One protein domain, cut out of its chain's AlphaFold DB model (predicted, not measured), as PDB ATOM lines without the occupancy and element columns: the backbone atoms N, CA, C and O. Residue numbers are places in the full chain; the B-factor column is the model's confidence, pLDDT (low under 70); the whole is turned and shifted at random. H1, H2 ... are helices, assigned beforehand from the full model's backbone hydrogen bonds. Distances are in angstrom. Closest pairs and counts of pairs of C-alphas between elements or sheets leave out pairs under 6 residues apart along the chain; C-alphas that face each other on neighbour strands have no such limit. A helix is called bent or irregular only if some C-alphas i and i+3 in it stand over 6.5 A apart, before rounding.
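This is residues 2 to 98 of the 197 residues of an uncharacterized protein of Marchantia polymorpha subsp. ruderalis (UniProt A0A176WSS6). A long bent helix, H2, doubles back into two more helices, H3 and H4, which pack side by side; H3 folds back along the second arm of H2, and the first residues of H4 meet the first arm. Residues 2 to 8 of the short helix H1 stick out at the far end of that first arm, and residues 38 to 44, of which 38 belongs to H2, stick out where the chain turns back toward H3. The printed part has 97 residues with four named helices, in the order H1, H2, H3, H4, and no named strand: all helix. It is loose, with a radius of gyration of the C-alphas of 15.9 A, and only just elongated, spanning 49 by 32 by 23 A.

Find C-alpha 14 at (67.135, -38.327, -41.125), where H2, residues 14 to 38, begins. By its hydrogen bonds it was assigned as one helix, but it is bent: C-alphas 26 and 29 are 6.6 A apart. Its arms are H2a, residues 14 to 26, 18.4 A long, and H2b, residues 29 to 38, 14.1 A long. H3, residues 47 to 64, runs 25.9 A. H4, residues 74 to 94, runs 27.5 A to C-alpha 94 at (29.957, -30.228, -45.712); it is irregular, with C-alphas 89 and 92 7.9 A apart, and has a kink of 44 degrees near residue 88. Go back to C-alpha 2 at (64.027, -21.784, -55.050) for H1, residues 2 to 10, 12.5 A long.

Look first at H2a and H2b, whose lines stand at a steep tilt of 43 degrees. H2b and H3 form a helical hairpin and touch, H3 with residues 47 to 55 alone, closest at the C-alphas of Leu 33 and Ile 51, 6.6 A; they run opposite ways at a shallow tilt of 8 degrees. H3 and H4 form another hairpin and touch, closest at the C-alphas of Ser 59 and Ala 80, 4.6 A, opposite ways at a shallow tilt of 29 degrees. H4 touches H2a with residues 75 to 80 alone, closest at the C-alphas of Val 23 and Ala 76, 5.2 A, the same way at a shallow tilt of 16 degrees. H2b and H4 are apart, and H1 touches no helix. In H1, H2a, H2b and H3 every O i to N i+4 pair is within hydrogen-bond range; in H4, 15 of 17 are.

The C-alphas of Cys 11 and Gln 97 are the two farthest apart, 49.5 A. The printed part has no cut; the link from H1 to H2 is tight, and the other two are short. Look for pLDDT under 70 at residues 2 to 9, 38 to 44 and 67 to 71; the mean of the printed part is 80.6.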
ATOM      1  N   ARG A   2      63.766 -20.328 -54.831       46.62
ATOM      2  CA  ARG A   2      64.027 -21.784 -55.050       46.62
ATOM      3  C   ARG A   2      65.328 -22.318 -54.420       46.62
ATOM      4  O   ARG A   2      65.327 -23.379 -53.806       46.62
ATOM      5  N   VAL A   3      66.431 -21.577 -54.554       55.84
ATOM      6  CA  VAL A   3      67.759 -22.001 -54.063       55.84
ATOM      7  C   VAL A   3      67.808 -22.070 -52.531       55.84
ATOM      8  O   VAL A   3      68.373 -23.003 -51.974       55.84
ATOM      9  N   GLU A   4      67.161 -21.136 -51.832       58.88
ATOM     10  CA  GLU A   4      67.124 -21.132 -50.363       58.88
ATOM     11  C   GLU A   4      66.241 -22.245 -49.792       58.88
ATOM     12  O   GLU A   4      66.581 -22.819 -48.760       58.88
ATOM     13  N   PHE A   5      65.131 -22.576 -50.460       61.53
ATOM     14  CA  PHE A   5      64.247 -23.663 -50.034       61.53
ATOM     15  C   PHE A   5      64.916 -25.035 -50.204       61.53
ATOM     16  O   PHE A   5      64.957 -25.818 -49.258       61.53
ATOM     17  N   SER A   6      65.546 -25.284 -51.359       61.47
ATOM     18  CA  SER A   6      66.319 -26.514 -51.597       61.47
ATOM     19  C   SER A   6      67.498 -26.647 -50.626       61.47
ATOM     20  O   SER A   6      67.729 -27.720 -50.072       61.47
ATOM     21  N   ASN A   7      68.203 -25.552 -50.322       67.94
ATOM     22  CA  ASN A   7      69.297 -25.580 -49.347       67.94
ATOM     23  C   ASN A   7      68.818 -25.908 -47.923       67.94
ATOM     24  O   ASN A   7      69.522 -26.598 -47.193       67.94
ATOM     25  N   LYS A   8      67.616 -25.468 -47.525       68.25
ATOM     26  CA  LYS A   8      67.025 -25.824 -46.224       68.25
ATOM     27  C   LYS A   8      66.625 -27.298 -46.145       68.25
ATOM     28  O   LYS A   8      66.813 -27.902 -45.094       68.25
ATOM     29  N   LEU A   9      66.121 -27.875 -47.239       67.75
ATOM     30  CA  LEU A   9      65.781 -29.302 -47.321       67.75
ATOM     31  C   LEU A   9      67.030 -30.193 -47.231       67.75
ATOM     32  O   LEU A   9      67.030 -31.181 -46.500       67.75
ATOM     33  N   LYS A  10      68.130 -29.795 -47.883       71.75
ATOM     34  CA  LYS A  10      69.415 -30.521 -47.839       71.75
ATOM     35  C   LYS A  10      70.052 -30.588 -46.448       71.75
ATOM     36  O   LYS A  10      70.846 -31.486 -46.193       71.75
ATOM     37  N   CYS A  11      69.711 -29.662 -45.554       79.25
ATOM     38  CA  CYS A  11      70.229 -29.620 -44.185       79.25
ATOM     39  C   CYS A  11      69.399 -30.440 -43.180       79.25
ATOM     40  O   CYS A  11      69.716 -30.432 -41.990       79.25
ATOM     41  N   LEU A  12      68.326 -31.109 -43.614       81.56
ATOM     42  CA  LEU A  12      67.489 -31.900 -42.717       81.56
ATOM     43  C   LEU A  12      68.187 -33.200 -42.308       81.56
ATOM     44  O   LEU A  12      68.728 -33.945 -43.121       81.56
ATOM     45  N   THR A  13      68.110 -33.504 -41.017       85.75
ATOM     46  CA  THR A  13      68.519 -34.800 -40.469       85.75
ATOM     47  C   THR A  13      67.548 -35.907 -40.894       85.75
ATOM     48  O   THR A  13      66.382 -35.649 -41.200       85.75
ATOM     49  N   ALA A  14      67.985 -37.168 -40.825       81.00
ATOM     50  CA  ALA A  14      67.135 -38.327 -41.125       81.00
ATOM     51  C   ALA A  14      65.833 -38.348 -40.293       81.00
ATOM     52  O   ALA A  14      64.764 -38.690 -40.798       81.00
ATOM     53  N   LEU A  15      65.896 -37.934 -39.019       82.50
ATOM     54  CA  LEU A  15      64.718 -37.836 -38.153       82.50
ATOM     55  C   LEU A  15      63.739 -36.758 -38.639       82.50
ATOM     56  O   LEU A  15      62.531 -36.990 -38.666       82.50
ATOM     57  N   GLN A  16      64.251 -35.595 -39.045       83.62
ATOM     58  CA  GLN A  16      63.422 -34.516 -39.583       83.62
ATOM     59  C   GLN A  16      62.791 -34.917 -40.921       83.62
ATOM     60  O   GLN A  16      61.608 -34.660 -41.130       83.62
ATOM     61  N   TRP A  17      63.517 -35.630 -41.784       84.44
ATOM     62  CA  TRP A  17      62.958 -36.192 -43.016       84.44
ATOM     63  C   TRP A  17      61.811 -37.166 -42.749       84.44
ATOM     64  O   TRP A  17      60.766 -37.072 -43.391       84.44
ATOM     65  N   ARG A  18      61.943 -38.043 -41.746       81.44
ATOM     66  CA  ARG A  18      60.847 -38.935 -41.326       81.44
ATOM     67  C   ARG A  18      59.625 -38.165 -40.819       81.44
ATOM     68  O   ARG A  18      58.496 -38.573 -41.086       81.44
ATOM     69  N   GLN A  19      59.821 -37.047 -40.118       83.94
ATOM     70  CA  GLN A  19      58.720 -36.180 -39.679       83.94
ATOM     71  C   GLN A  19      58.024 -35.492 -40.853       83.94
ATOM     72  O   GLN A  19      56.798 -35.527 -40.936       83.94
ATOM     73  N   VAL A  20      58.796 -34.924 -41.780       85.25
ATOM     74  CA  VAL A  20      58.272 -34.303 -43.002       85.25
ATOM     75  C   VAL A  20      57.486 -35.320 -43.829       85.25
ATOM     76  O   VAL A  20      56.361 -35.030 -44.234       85.25
ATOM     77  N   LYS A  21      58.027 -36.531 -44.007       83.44
ATOM     78  CA  LYS A  21      57.342 -37.629 -44.699       83.44
ATOM     79  C   LYS A  21      56.023 -37.988 -44.012       83.44
ATOM     80  O   LYS A  21      54.992 -38.016 -44.664       83.44
ATOM     81  N   SER A  22      56.025 -38.158 -42.690       82.88
ATOM     82  CA  SER A  22      54.812 -38.476 -41.923       82.88
ATOM     83  C   SER A  22      53.707 -37.423 -42.096       82.88
ATOM     84  O   SER A  22      52.535 -37.776 -42.216       82.88
ATOM     85  N   VAL A  23      54.061 -36.135 -42.143       85.00
ATOM     86  CA  VAL A  23      53.087 -35.056 -42.373       85.00
ATOM     87  C   VAL A  23      52.623 -35.015 -43.830       85.00
ATOM     88  O   VAL A  23      51.430 -34.842 -44.071       85.00
ATOM     89  N   LYS A  24      53.523 -35.211 -44.801       86.62
ATOM     90  CA  LYS A  24      53.157 -35.359 -46.218       86.62
ATOM     91  C   LYS A  24      52.149 -36.491 -46.395       86.62
ATOM     92  O   LYS A  24      51.102 -36.266 -46.986       86.62
ATOM     93  N   ASP A  25      52.457 -37.675 -45.875       84.62
ATOM     94  CA  ASP A  25      51.624 -38.869 -46.027       84.62
ATOM     95  C   ASP A  25      50.238 -38.651 -45.399       84.62
ATOM     96  O   ASP A  25      49.223 -39.064 -45.957       84.62
ATOM     97  N   PHE A  26      50.170 -37.917 -44.281       87.12
ATOM     98  CA  PHE A  26      48.899 -37.472 -43.712       87.12
ATOM     99  C   PHE A  26      48.129 -36.535 -44.661       87.12
ATOM    100  O   PHE A  26      46.940 -36.746 -44.901       87.12
ATOM    101  N   LEU A  27      48.783 -35.513 -45.221       88.75
ATOM    102  CA  LEU A  27      48.142 -34.522 -46.095       88.75
ATOM    103  C   LEU A  27      47.792 -35.061 -47.490       88.75
ATOM    104  O   LEU A  27      46.907 -34.508 -48.146       88.75
ATOM    105  N   GLN A  28      48.445 -36.136 -47.929       86.38
ATOM    106  CA  GLN A  28      48.273 -36.742 -49.248       86.38
ATOM    107  C   GLN A  28      46.804 -37.053 -49.556       86.38
ATOM    108  O   GLN A  28      46.318 -36.736 -50.641       86.38
ATOM    109  N   GLN A  29      46.063 -37.596 -48.587       84.69
ATOM    110  CA  GLN A  29      44.655 -37.928 -48.799       84.69
ATOM    111  C   GLN A  29      43.805 -36.678 -49.075       84.69
ATOM    112  O   GLN A  29      42.966 -36.673 -49.977       84.69
ATOM    113  N   ALA A  30      44.040 -35.590 -48.335       86.19
ATOM    114  CA  ALA A  30      43.344 -34.328 -48.558       86.19
ATOM    115  C   ALA A  30      43.699 -33.711 -49.915       86.19
ATOM    116  O   ALA A  30      42.817 -33.187 -50.599       86.19
ATOM    117  N   TYR A  31      44.966 -33.811 -50.322       84.88
ATOM    118  CA  TYR A  31      45.414 -33.380 -51.642       84.88
ATOM    119  C   TYR A  31      44.679 -34.138 -52.753       84.88
ATOM    120  O   TYR A  31      44.038 -33.514 -53.593       84.88
ATOM    121  N   GLU A  32      44.666 -35.471 -52.720       83.38
ATOM    122  CA  GLU A  32      44.002 -36.289 -53.742       83.38
ATOM    123  C   GLU A  32      42.496 -36.036 -53.836       83.38
ATOM    124  O   GLU A  32      41.947 -35.972 -54.940       83.38
ATOM    125  N   LEU A  33      41.827 -35.871 -52.692       81.12
ATOM    126  CA  LEU A  33      40.415 -35.500 -52.628       81.12
ATOM    127  C   LEU A  33      40.166 -34.143 -53.288       81.12
ATOM    128  O   LEU A  33      39.252 -34.011 -54.101       81.12
ATOM    129  N   THR A  34      40.999 -33.152 -52.973       77.94
ATOM    130  CA  THR A  34      40.880 -31.792 -53.514       77.94
ATOM    131  C   THR A  34      41.135 -31.776 -55.015       77.94
ATOM    132  O   THR A  34      40.360 -31.178 -55.758       77.94
ATOM    133  N   THR A  35      42.164 -32.483 -55.481       77.50
ATOM    134  CA  THR A  35      42.486 -32.614 -56.907       77.50
ATOM    135  C   THR A  35      41.367 -33.328 -57.659       77.50
ATOM    136  O   THR A  35      40.949 -32.868 -58.717       77.50
ATOM    137  N   THR A  36      40.804 -34.398 -57.089       72.88
ATOM    138  CA  THR A  36      39.675 -35.123 -57.698       72.88
ATOM    139  C   THR A  36      38.419 -34.254 -57.770       72.88
ATOM    140  O   THR A  36      37.723 -34.258 -58.782       72.88
ATOM    141  N   ALA A  37      38.126 -33.489 -56.716       71.88
ATOM    142  CA  ALA A  37      36.979 -32.588 -56.695       71.88
ATOM    143  C   ALA A  37      37.146 -31.413 -57.670       71.88
ATOM    144  O   ALA A  37      36.184 -31.041 -58.337       71.88
ATOM    145  N   SER A  38      38.359 -30.865 -57.778       68.56
ATOM    146  CA  SER A  38      38.671 -29.713 -58.635       68.56
ATOM    147  C   SER A  38      38.797 -30.090 -60.113       68.56
ATOM    148  O   SER A  38      38.446 -29.295 -60.976       68.56
ATOM    149  N   GLY A  39      39.276 -31.302 -60.411       62.44
ATOM    150  CA  GLY A  39      39.373 -31.839 -61.772       62.44
ATOM    151  C   GLY A  39      38.052 -32.385 -62.320       62.44
ATOM    152  O   GLY A  39      37.960 -32.723 -63.499       62.44
ATOM    153  N   SER A  40      37.012 -32.476 -61.489       60.72
ATOM    154  CA  SER A  40      35.678 -32.833 -61.956       60.72
ATOM    155  C   SER A  40      35.085 -31.669 -62.751       60.72
ATOM    156  O   SER A  40      34.944 -30.571 -62.218       60.72
ATOM    157  N   LYS A  41      34.645 -31.917 -63.996       57.22
ATOM    158  CA  LYS A  41      33.871 -30.940 -64.798       57.22
ATOM    159  C   LYS A  41      32.654 -30.381 -64.047       57.22
ATOM    160  O   LYS A  41      32.188 -29.293 -64.363       57.22
ATOM    161  N   TYR A  42      32.169 -31.112 -63.043       56.09
ATOM    162  CA  TYR A  42      31.112 -30.685 -62.141       56.09
ATOM    163  C   TYR A  42      31.561 -30.947 -60.701       56.09
ATOM    164  O   TYR A  42      31.621 -32.098 -60.257       56.09
ATOM    165  N   ALA A  43      31.903 -29.894 -59.957       54.53
ATOM    166  CA  ALA A  43      32.082 -29.987 -58.511       54.53
ATOM    167  C   ALA A  43      30.700 -30.195 -57.874       54.53
ATOM    168  O   ALA A  43      30.002 -29.249 -57.512       54.53
ATOM    169  N   THR A  44      30.252 -31.447 -57.826       68.25
ATOM    170  CA  THR A  44      28.902 -31.766 -57.369       68.25
ATOM    171  C   THR A  44      28.845 -31.651 -55.854       68.25
ATOM    172  O   THR A  44      29.695 -32.197 -55.153       68.25
ATOM    173  N   ILE A  45      27.810 -30.998 -55.335       79.88
ATOM    174  CA  ILE A  45      27.519 -30.884 -53.899       79.88
ATOM    175  C   ILE A  45      27.542 -32.246 -53.165       79.88
ATOM    176  O   ILE A  45      27.868 -32.293 -51.984       79.88
ATOM    177  N   GLY A  46      27.310 -33.359 -53.875       76.25
ATOM    178  CA  GLY A  46      27.461 -34.726 -53.359       76.25
ATOM    179  C   GLY A  46      28.899 -35.143 -53.007       76.25
ATOM    180  O   GLY A  46      29.102 -36.032 -52.192       76.25
ATOM    181  N   LEU A  47      29.935 -34.481 -53.525       80.50
ATOM    182  CA  LEU A  47      31.317 -34.761 -53.114       80.50
ATOM    183  C   LEU A  47      31.616 -34.290 -51.685       80.50
ATOM    184  O   LEU A  47      32.491 -34.852 -51.033       80.50
ATOM    185  N   LEU A  48      30.897 -33.284 -51.180       84.69
ATOM    186  CA  LEU A  48      31.148 -32.701 -49.860       84.69
ATOM    187  C   LEU A  48      31.033 -33.713 -48.704       84.69
ATOM    188  O   LEU A  48      31.983 -33.796 -47.920       84.69
ATOM    189  N   PRO A  49      29.954 -34.512 -48.584       84.25
ATOM    190  CA  PRO A  49      29.843 -35.514 -47.527       84.25
ATOM    191  C   PRO A  49      30.885 -36.627 -47.672       84.25
ATOM    192  O   PRO A  49      31.402 -37.087 -46.659       84.25
ATOM    193  N   LEU A  50      31.263 -37.001 -48.901       83.56
ATOM    194  CA  LEU A  50      32.305 -38.005 -49.150       83.56
ATOM    195  C   LEU A  50      33.689 -37.509 -48.703       83.56
ATOM    196  O   LEU A  50      34.439 -38.236 -48.053       83.56
ATOM    197  N   ILE A  51      34.017 -36.250 -49.011       85.88
ATOM    198  CA  ILE A  51      35.248 -35.591 -48.551       85.88
ATOM    199  C   ILE A  51      35.247 -35.492 -47.024       85.88
ATOM    200  O   ILE A  51      36.258 -35.794 -46.391       85.88
ATOM    201  N   PHE A  52      34.119 -35.091 -46.430       88.88
ATOM    202  CA  PHE A  52      33.973 -34.997 -44.980       88.88
ATOM    203  C   PHE A  52      34.235 -36.346 -44.302       88.88
ATOM    204  O   PHE A  52      35.083 -36.419 -43.417       88.88
ATOM    205  N   GLU A  53      33.555 -37.406 -44.738       88.88
ATOM    206  CA  GLU A  53      33.677 -38.748 -44.162       88.88
ATOM    207  C   GLU A  53      35.098 -39.309 -44.311       88.88
ATOM    208  O   GLU A  53      35.661 -39.851 -43.354       88.88
ATOM    209  N   SER A  54      35.710 -39.130 -45.486       88.75
ATOM    210  CA  SER A  54      37.071 -39.594 -45.759       88.75
ATOM    211  C   SER A  54      38.092 -38.910 -44.849       88.75
ATOM    212  O   SER A  54      38.881 -39.588 -44.190       88.75
ATOM    213  N   LEU A  55      38.064 -37.574 -44.776       90.75
ATOM    214  CA  LEU A  55      39.008 -36.811 -43.956       90.75
ATOM    215  C   LEU A  55      38.769 -37.009 -42.458       90.75
ATOM    216  O   LEU A  55      39.729 -37.038 -41.686       90.75
ATOM    217  N   GLU A  56      37.512 -37.159 -42.034       92.25
ATOM    218  CA  GLU A  56      37.172 -37.454 -40.642       92.25
ATOM    219  C   GLU A  56      37.765 -38.804 -40.225       92.25
ATOM    220  O   GLU A  56      38.443 -38.896 -39.197       92.25
ATOM    221  N   SER A  57      37.554 -39.839 -41.040       90.25
ATOM    222  CA  SER A  57      38.057 -41.189 -40.780       90.25
ATOM    223  C   SER A  57      39.582 -41.206 -40.735       90.25
ATOM    224  O   SER A  57      40.174 -41.682 -39.767       90.25
ATOM    225  N   HIS A  58      40.235 -40.603 -41.728       90.00
ATOM    226  CA  HIS A  58      41.694 -40.520 -41.801       90.00
ATOM    227  C   HIS A  58      42.317 -39.742 -40.647       90.00
ATOM    228  O   HIS A  58      43.319 -40.177 -40.079       90.00
ATOM    229  N   SER A  59      41.692 -38.640 -40.225       90.88
ATOM    230  CA  SER A  59      42.135 -37.893 -39.044       90.88
ATOM    231  C   SER A  59      42.052 -38.764 -37.784       90.88
ATOM    232  O   SER A  59      43.021 -38.848 -37.029       90.88
ATOM    233  N   LYS A  60      40.949 -39.500 -37.585       91.12
ATOM    234  CA  LYS A  60      40.784 -40.424 -36.447       91.12
ATOM    235  C   LYS A  60      41.802 -41.574 -36.468       91.12
ATOM    236  O   LYS A  60      42.396 -41.889 -35.431       91.12
ATOM    237  N   TYR A  61      42.062 -42.173 -37.631       88.44
ATOM    238  CA  TYR A  61      43.084 -43.218 -37.776       88.44
ATOM    239  C   TYR A  61      44.493 -42.682 -37.509       88.44
ATOM    240  O   TYR A  61      45.283 -43.323 -36.815       88.44
ATOM    241  N   THR A  62      44.790 -41.469 -37.971       87.69
ATOM    242  CA  THR A  62      46.078 -40.809 -37.722       87.69
ATOM    243  C   THR A  62      46.279 -40.533 -36.232       87.69
ATOM    244  O   THR A  62      47.326 -40.865 -35.679       87.69
ATOM    245  N   MET A  63      45.267 -40.004 -35.539       87.19
ATOM    246  CA  MET A  63      45.343 -39.741 -34.096       87.19
ATOM    247  C   MET A  63      45.605 -41.017 -33.282       87.19
ATOM    248  O   MET A  63      46.441 -41.020 -32.372       87.19
ATOM    249  N   THR A  64      44.936 -42.116 -33.644       86.38
ATOM    250  CA  THR A  64      45.099 -43.422 -32.983       86.38
ATOM    251  C   THR A  64      46.396 -44.141 -33.365       86.38
ATOM    252  O   THR A  64      46.813 -45.043 -32.649       86.38
ATOM    253  N   GLY A  65      47.093 -43.698 -34.418       79.69
ATOM    254  CA  GLY A  65      48.325 -44.327 -34.903       79.69
ATOM    255  C   GLY A  65      48.086 -45.564 -35.773       79.69
ATOM    256  O   GLY A  65      49.027 -46.295 -36.052       79.69
ATOM    257  N   ASN A  66      46.851 -45.778 -36.228       72.12
ATOM    258  CA  ASN A  66      46.435 -46.945 -37.009       72.12
ATOM    259  C   ASN A  66      46.514 -46.703 -38.528       72.12
ATOM    260  O   ASN A  66      45.734 -47.265 -39.294       72.12
ATOM    261  N   LEU A  67      47.420 -45.832 -38.977       68.69
ATOM    262  CA  LEU A  67      47.667 -45.636 -40.405       68.69
ATOM    263  C   LEU A  67      48.341 -46.880 -40.991       68.69
ATOM    264  O   LEU A  67      49.252 -47.448 -40.390       68.69
ATOM    265  N   SER A  68      47.940 -47.263 -42.204       60.88
ATOM    266  CA  SER A  68      48.530 -48.389 -42.945       60.88
ATOM    267  C   SER A  68      50.034 -48.233 -43.198       60.88
ATOM    268  O   SER A  68      50.720 -49.224 -43.427       60.88
ATOM    269  N   THR A  69      50.559 -47.008 -43.118       61.34
ATOM    270  CA  THR A  69      51.983 -46.684 -43.269       61.34
ATOM    271  C   THR A  69      52.831 -47.035 -42.039       61.34
ATOM    272  O   THR A  69      54.053 -46.925 -42.098       61.34
ATOM    273  N   GLY A  70      52.222 -47.458 -40.921       62.47
ATOM    274  CA  GLY A  70      52.907 -48.009 -39.741       62.47
ATOM    275  C   GLY A  70      53.713 -47.010 -38.898       62.47
ATOM    276  O   GLY A  70      54.168 -47.362 -37.811       62.47
ATOM    277  N   PHE A  71      53.875 -45.762 -39.351       68.94
ATOM    278  CA  PHE A  71      54.630 -44.731 -38.642       68.94
ATOM    279  C   PHE A  71      53.868 -43.403 -38.588       68.94
ATOM    280  O   PHE A  71      53.712 -42.710 -39.595       68.94
ATOM    281  N   THR A  72      53.456 -43.009 -37.381       75.81
ATOM    282  CA  THR A  72      52.804 -41.718 -37.132       75.81
ATOM    283  C   THR A  72      53.605 -40.899 -36.133       75.81
ATOM    284  O   THR A  72      53.877 -41.339 -35.017       75.81
ATOM    285  N   THR A  73      53.952 -39.672 -36.509       84.69
ATOM    286  CA  THR A  73      54.670 -38.748 -35.624       84.69
ATOM    287  C   THR A  73      53.719 -37.940 -34.736       84.69
ATOM    288  O   THR A  73      52.563 -37.726 -35.112       84.69
ATOM    289  N   PRO A  74      54.182 -37.415 -33.582       86.88
ATOM    290  CA  PRO A  74      53.391 -36.483 -32.773       86.88
ATOM    291  C   PRO A  74      52.880 -35.284 -33.581       86.88
ATOM    292  O   PRO A  74      51.754 -34.837 -33.387       86.88
ATOM    293  N   LEU A  75      53.677 -34.812 -34.543       86.56
ATOM    294  CA  LEU A  75      53.320 -33.695 -35.410       86.56
ATOM    295  C   LEU A  75      52.144 -34.037 -36.339       86.56
ATOM    296  O   LEU A  75      51.222 -33.237 -36.478       86.56
ATOM    297  N   ALA A  76      52.126 -35.246 -36.909       86.69
ATOM    298  CA  ALA A  76      50.997 -35.730 -37.703       86.69
ATOM    299  C   ALA A  76      49.719 -35.886 -36.859       86.69
ATOM    300  O   ALA A  76      48.631 -35.576 -37.337       86.69
ATOM    301  N   LYS A  77      49.832 -36.285 -35.583       90.19
ATOM    302  CA  LYS A  77      48.677 -36.343 -34.665       90.19
ATOM    303  C   LYS A  77      48.095 -34.959 -34.374       90.19
ATOM    304  O   LYS A  77      46.880 -34.800 -34.437       90.19
ATOM    305  N   ILE A  78      48.950 -33.965 -34.127       90.38
ATOM    306  CA  ILE A  78      48.529 -32.565 -33.939       90.38
ATOM    307  C   ILE A  78      47.845 -32.040 -35.210       90.38
ATOM    308  O   ILE A  78      46.797 -31.399 -35.138       90.38
ATOM    309  N   ALA A  79      48.402 -32.341 -36.388       90.25
ATOM    310  CA  ALA A  79      47.800 -31.959 -37.664       90.25
ATOM    311  C   ALA A  79      46.427 -32.623 -37.880       90.25
ATOM    312  O   ALA A  79      45.487 -31.958 -38.320       90.25
ATOM    313  N   ALA A  80      46.289 -33.902 -37.521       91.56
ATOM    314  CA  ALA A  80      45.027 -34.631 -37.585       91.56
ATOM    315  C   ALA A  80      43.966 -34.051 -36.642       91.56
ATOM    316  O   ALA A  80      42.822 -33.858 -37.049       91.56
ATOM    317  N   GLU A  81      44.342 -33.698 -35.414       93.75
ATOM    318  CA  GLU A  81      43.444 -33.035 -34.468       93.75
ATOM    319  C   GLU A  81      42.983 -31.664 -34.990       93.75
ATOM    320  O   GLU A  81      41.790 -31.353 -34.991       93.75
ATOM    321  N   ALA A  82      43.909 -30.856 -35.513       93.75
ATOM    322  CA  ALA A  82      43.585 -29.563 -36.110       93.75
ATOM    323  C   ALA A  82      42.647 -29.704 -37.324       93.75
ATOM    324  O   ALA A  82      41.701 -28.922 -37.474       93.75
ATOM    325  N   MET A  83      42.872 -30.713 -38.173       93.69
ATOM    326  CA  MET A  83      41.998 -31.020 -39.306       93.69
ATOM    327  C   MET A  83      40.603 -31.439 -38.834       93.69
ATOM    328  O   MET A  83      39.614 -30.893 -39.325       93.69
ATOM    329  N   LEU A  84      40.507 -32.320 -37.835       93.81
ATOM    330  CA  LEU A  84      39.235 -32.764 -37.266       93.81
ATOM    331  C   LEU A  84      38.442 -31.601 -36.653       93.81
ATOM    332  O   LEU A  84      37.241 -31.471 -36.896       93.81
ATOM    333  N   ASN A  85      39.108 -30.697 -35.933       94.00
ATOM    334  CA  ASN A  85      38.487 -29.485 -35.394       94.00
ATOM    335  C   ASN A  85      37.927 -28.587 -36.508       94.00
ATOM    336  O   ASN A  85      36.814 -28.062 -36.398       94.00
ATOM    337  N   LYS A  86      38.660 -28.449 -37.620       93.19
ATOM    338  CA  LYS A  86      38.195 -27.694 -38.789       93.19
ATOM    339  C   LYS A  86      37.009 -28.378 -39.474       93.19
ATOM    340  O   LYS A  86      36.047 -27.694 -39.815       93.19
ATOM    341  N   LEU A  87      37.031 -29.702 -39.627       92.06
ATOM    342  CA  LEU A  87      35.905 -30.468 -40.174       92.06
ATOM    343  C   LEU A  87      34.656 -30.312 -39.306       92.06
ATOM    344  O   LEU A  87      33.589 -30.005 -39.831       92.06
ATOM    345  N   ASN A  88      34.792 -30.428 -37.985       92.00
ATOM    346  CA  ASN A  88      33.687 -30.249 -37.044       92.00
ATOM    347  C   ASN A  88      33.066 -28.853 -37.141       92.00
ATOM    348  O   ASN A  88      31.841 -28.731 -37.170       92.00
ATOM    349  N   LYS A  89      33.892 -27.808 -37.285       94.38
ATOM    350  CA  LYS A  89      33.417 -26.435 -37.511       94.38
ATOM    351  C   LYS A  89      32.538 -26.318 -38.763       94.38
ATOM    352  O   LYS A  89      31.562 -25.574 -38.749       94.38
ATOM    353  N   TYR A  90      32.866 -27.045 -39.831       89.56
ATOM    354  CA  TYR A  90      32.141 -26.995 -41.106       89.56
ATOM    355  C   TYR A  90      31.187 -28.174 -41.332       89.56
ATOM    356  O   TYR A  90      30.622 -28.293 -42.420       89.56
ATOM    357  N   LYS A  91      30.945 -29.010 -40.316       88.94
ATOM    358  CA  LYS A  91      30.151 -30.243 -40.421       88.94
ATOM    359  C   LYS A  91      28.781 -30.013 -41.052       88.94
ATOM    360  O   LYS A  91      28.395 -30.745 -41.953       88.94
ATOM    361  N   ASN A  92      28.067 -28.974 -40.625       85.81
ATOM    362  CA  ASN A  92      26.720 -28.693 -41.132       85.81
ATOM    363  C   ASN A  92      26.715 -28.239 -42.601       85.81
ATOM    364  O   ASN A  92      25.726 -28.451 -43.295       85.81
ATOM    365  N   SER A  93      27.809 -27.636 -43.073       86.06
ATOM    366  CA  SER A  93      27.960 -27.198 -44.465       86.06
ATOM    367  C   SER A  93      28.379 -28.364 -45.365       86.06
ATOM    368  O   SER A  93      27.735 -28.639 -46.375       86.06
ATOM    369  N   LEU A  94      29.407 -29.110 -44.945       82.38
ATOM    370  CA  LEU A  94      29.957 -30.228 -45.712       82.38
ATOM    371  C   LEU A  94      29.044 -31.460 -45.712       82.38
ATOM    372  O   LEU A  94      29.049 -32.225 -46.667       82.38
ATOM    373  N   ASN A  95      28.250 -31.645 -44.659       83.19
ATOM    374  CA  ASN A  95      27.398 -32.816 -44.462       83.19
ATOM    375  C   ASN A  95      25.907 -32.439 -44.359       83.19
ATOM    376  O   ASN A  95      25.143 -33.023 -43.582       83.19
ATOM    377  N   SER A  96      25.503 -31.411 -45.114       83.50
ATOM    378  CA  SER A  96      24.118 -30.938 -45.174       83.50
ATOM    379  C   SER A  96      23.178 -31.999 -45.760       83.50
ATOM    380  O   SER A  96      23.595 -32.869 -46.526       83.50
ATOM    381  N   GLN A  97      21.883 -31.921 -45.431       78.62
ATOM    382  CA  GLN A  97      20.879 -32.834 -46.000       78.62
ATOM    383  C   GLN A  97      20.844 -32.764 -47.531       78.62
ATOM    384  O   GLN A  97      20.738 -33.797 -48.178       78.62
ATOM    385  N   LEU A  98      21.014 -31.569 -48.107       80.44
ATOM    386  CA  LEU A  98      21.077 -31.386 -49.555       80.44
ATOM    387  C   LEU A  98      22.289 -32.096 -50.172       80.44
ATOM    388  O   LEU A  98      22.165 -32.751 -51.202       80.44
TER     389      LEU A  98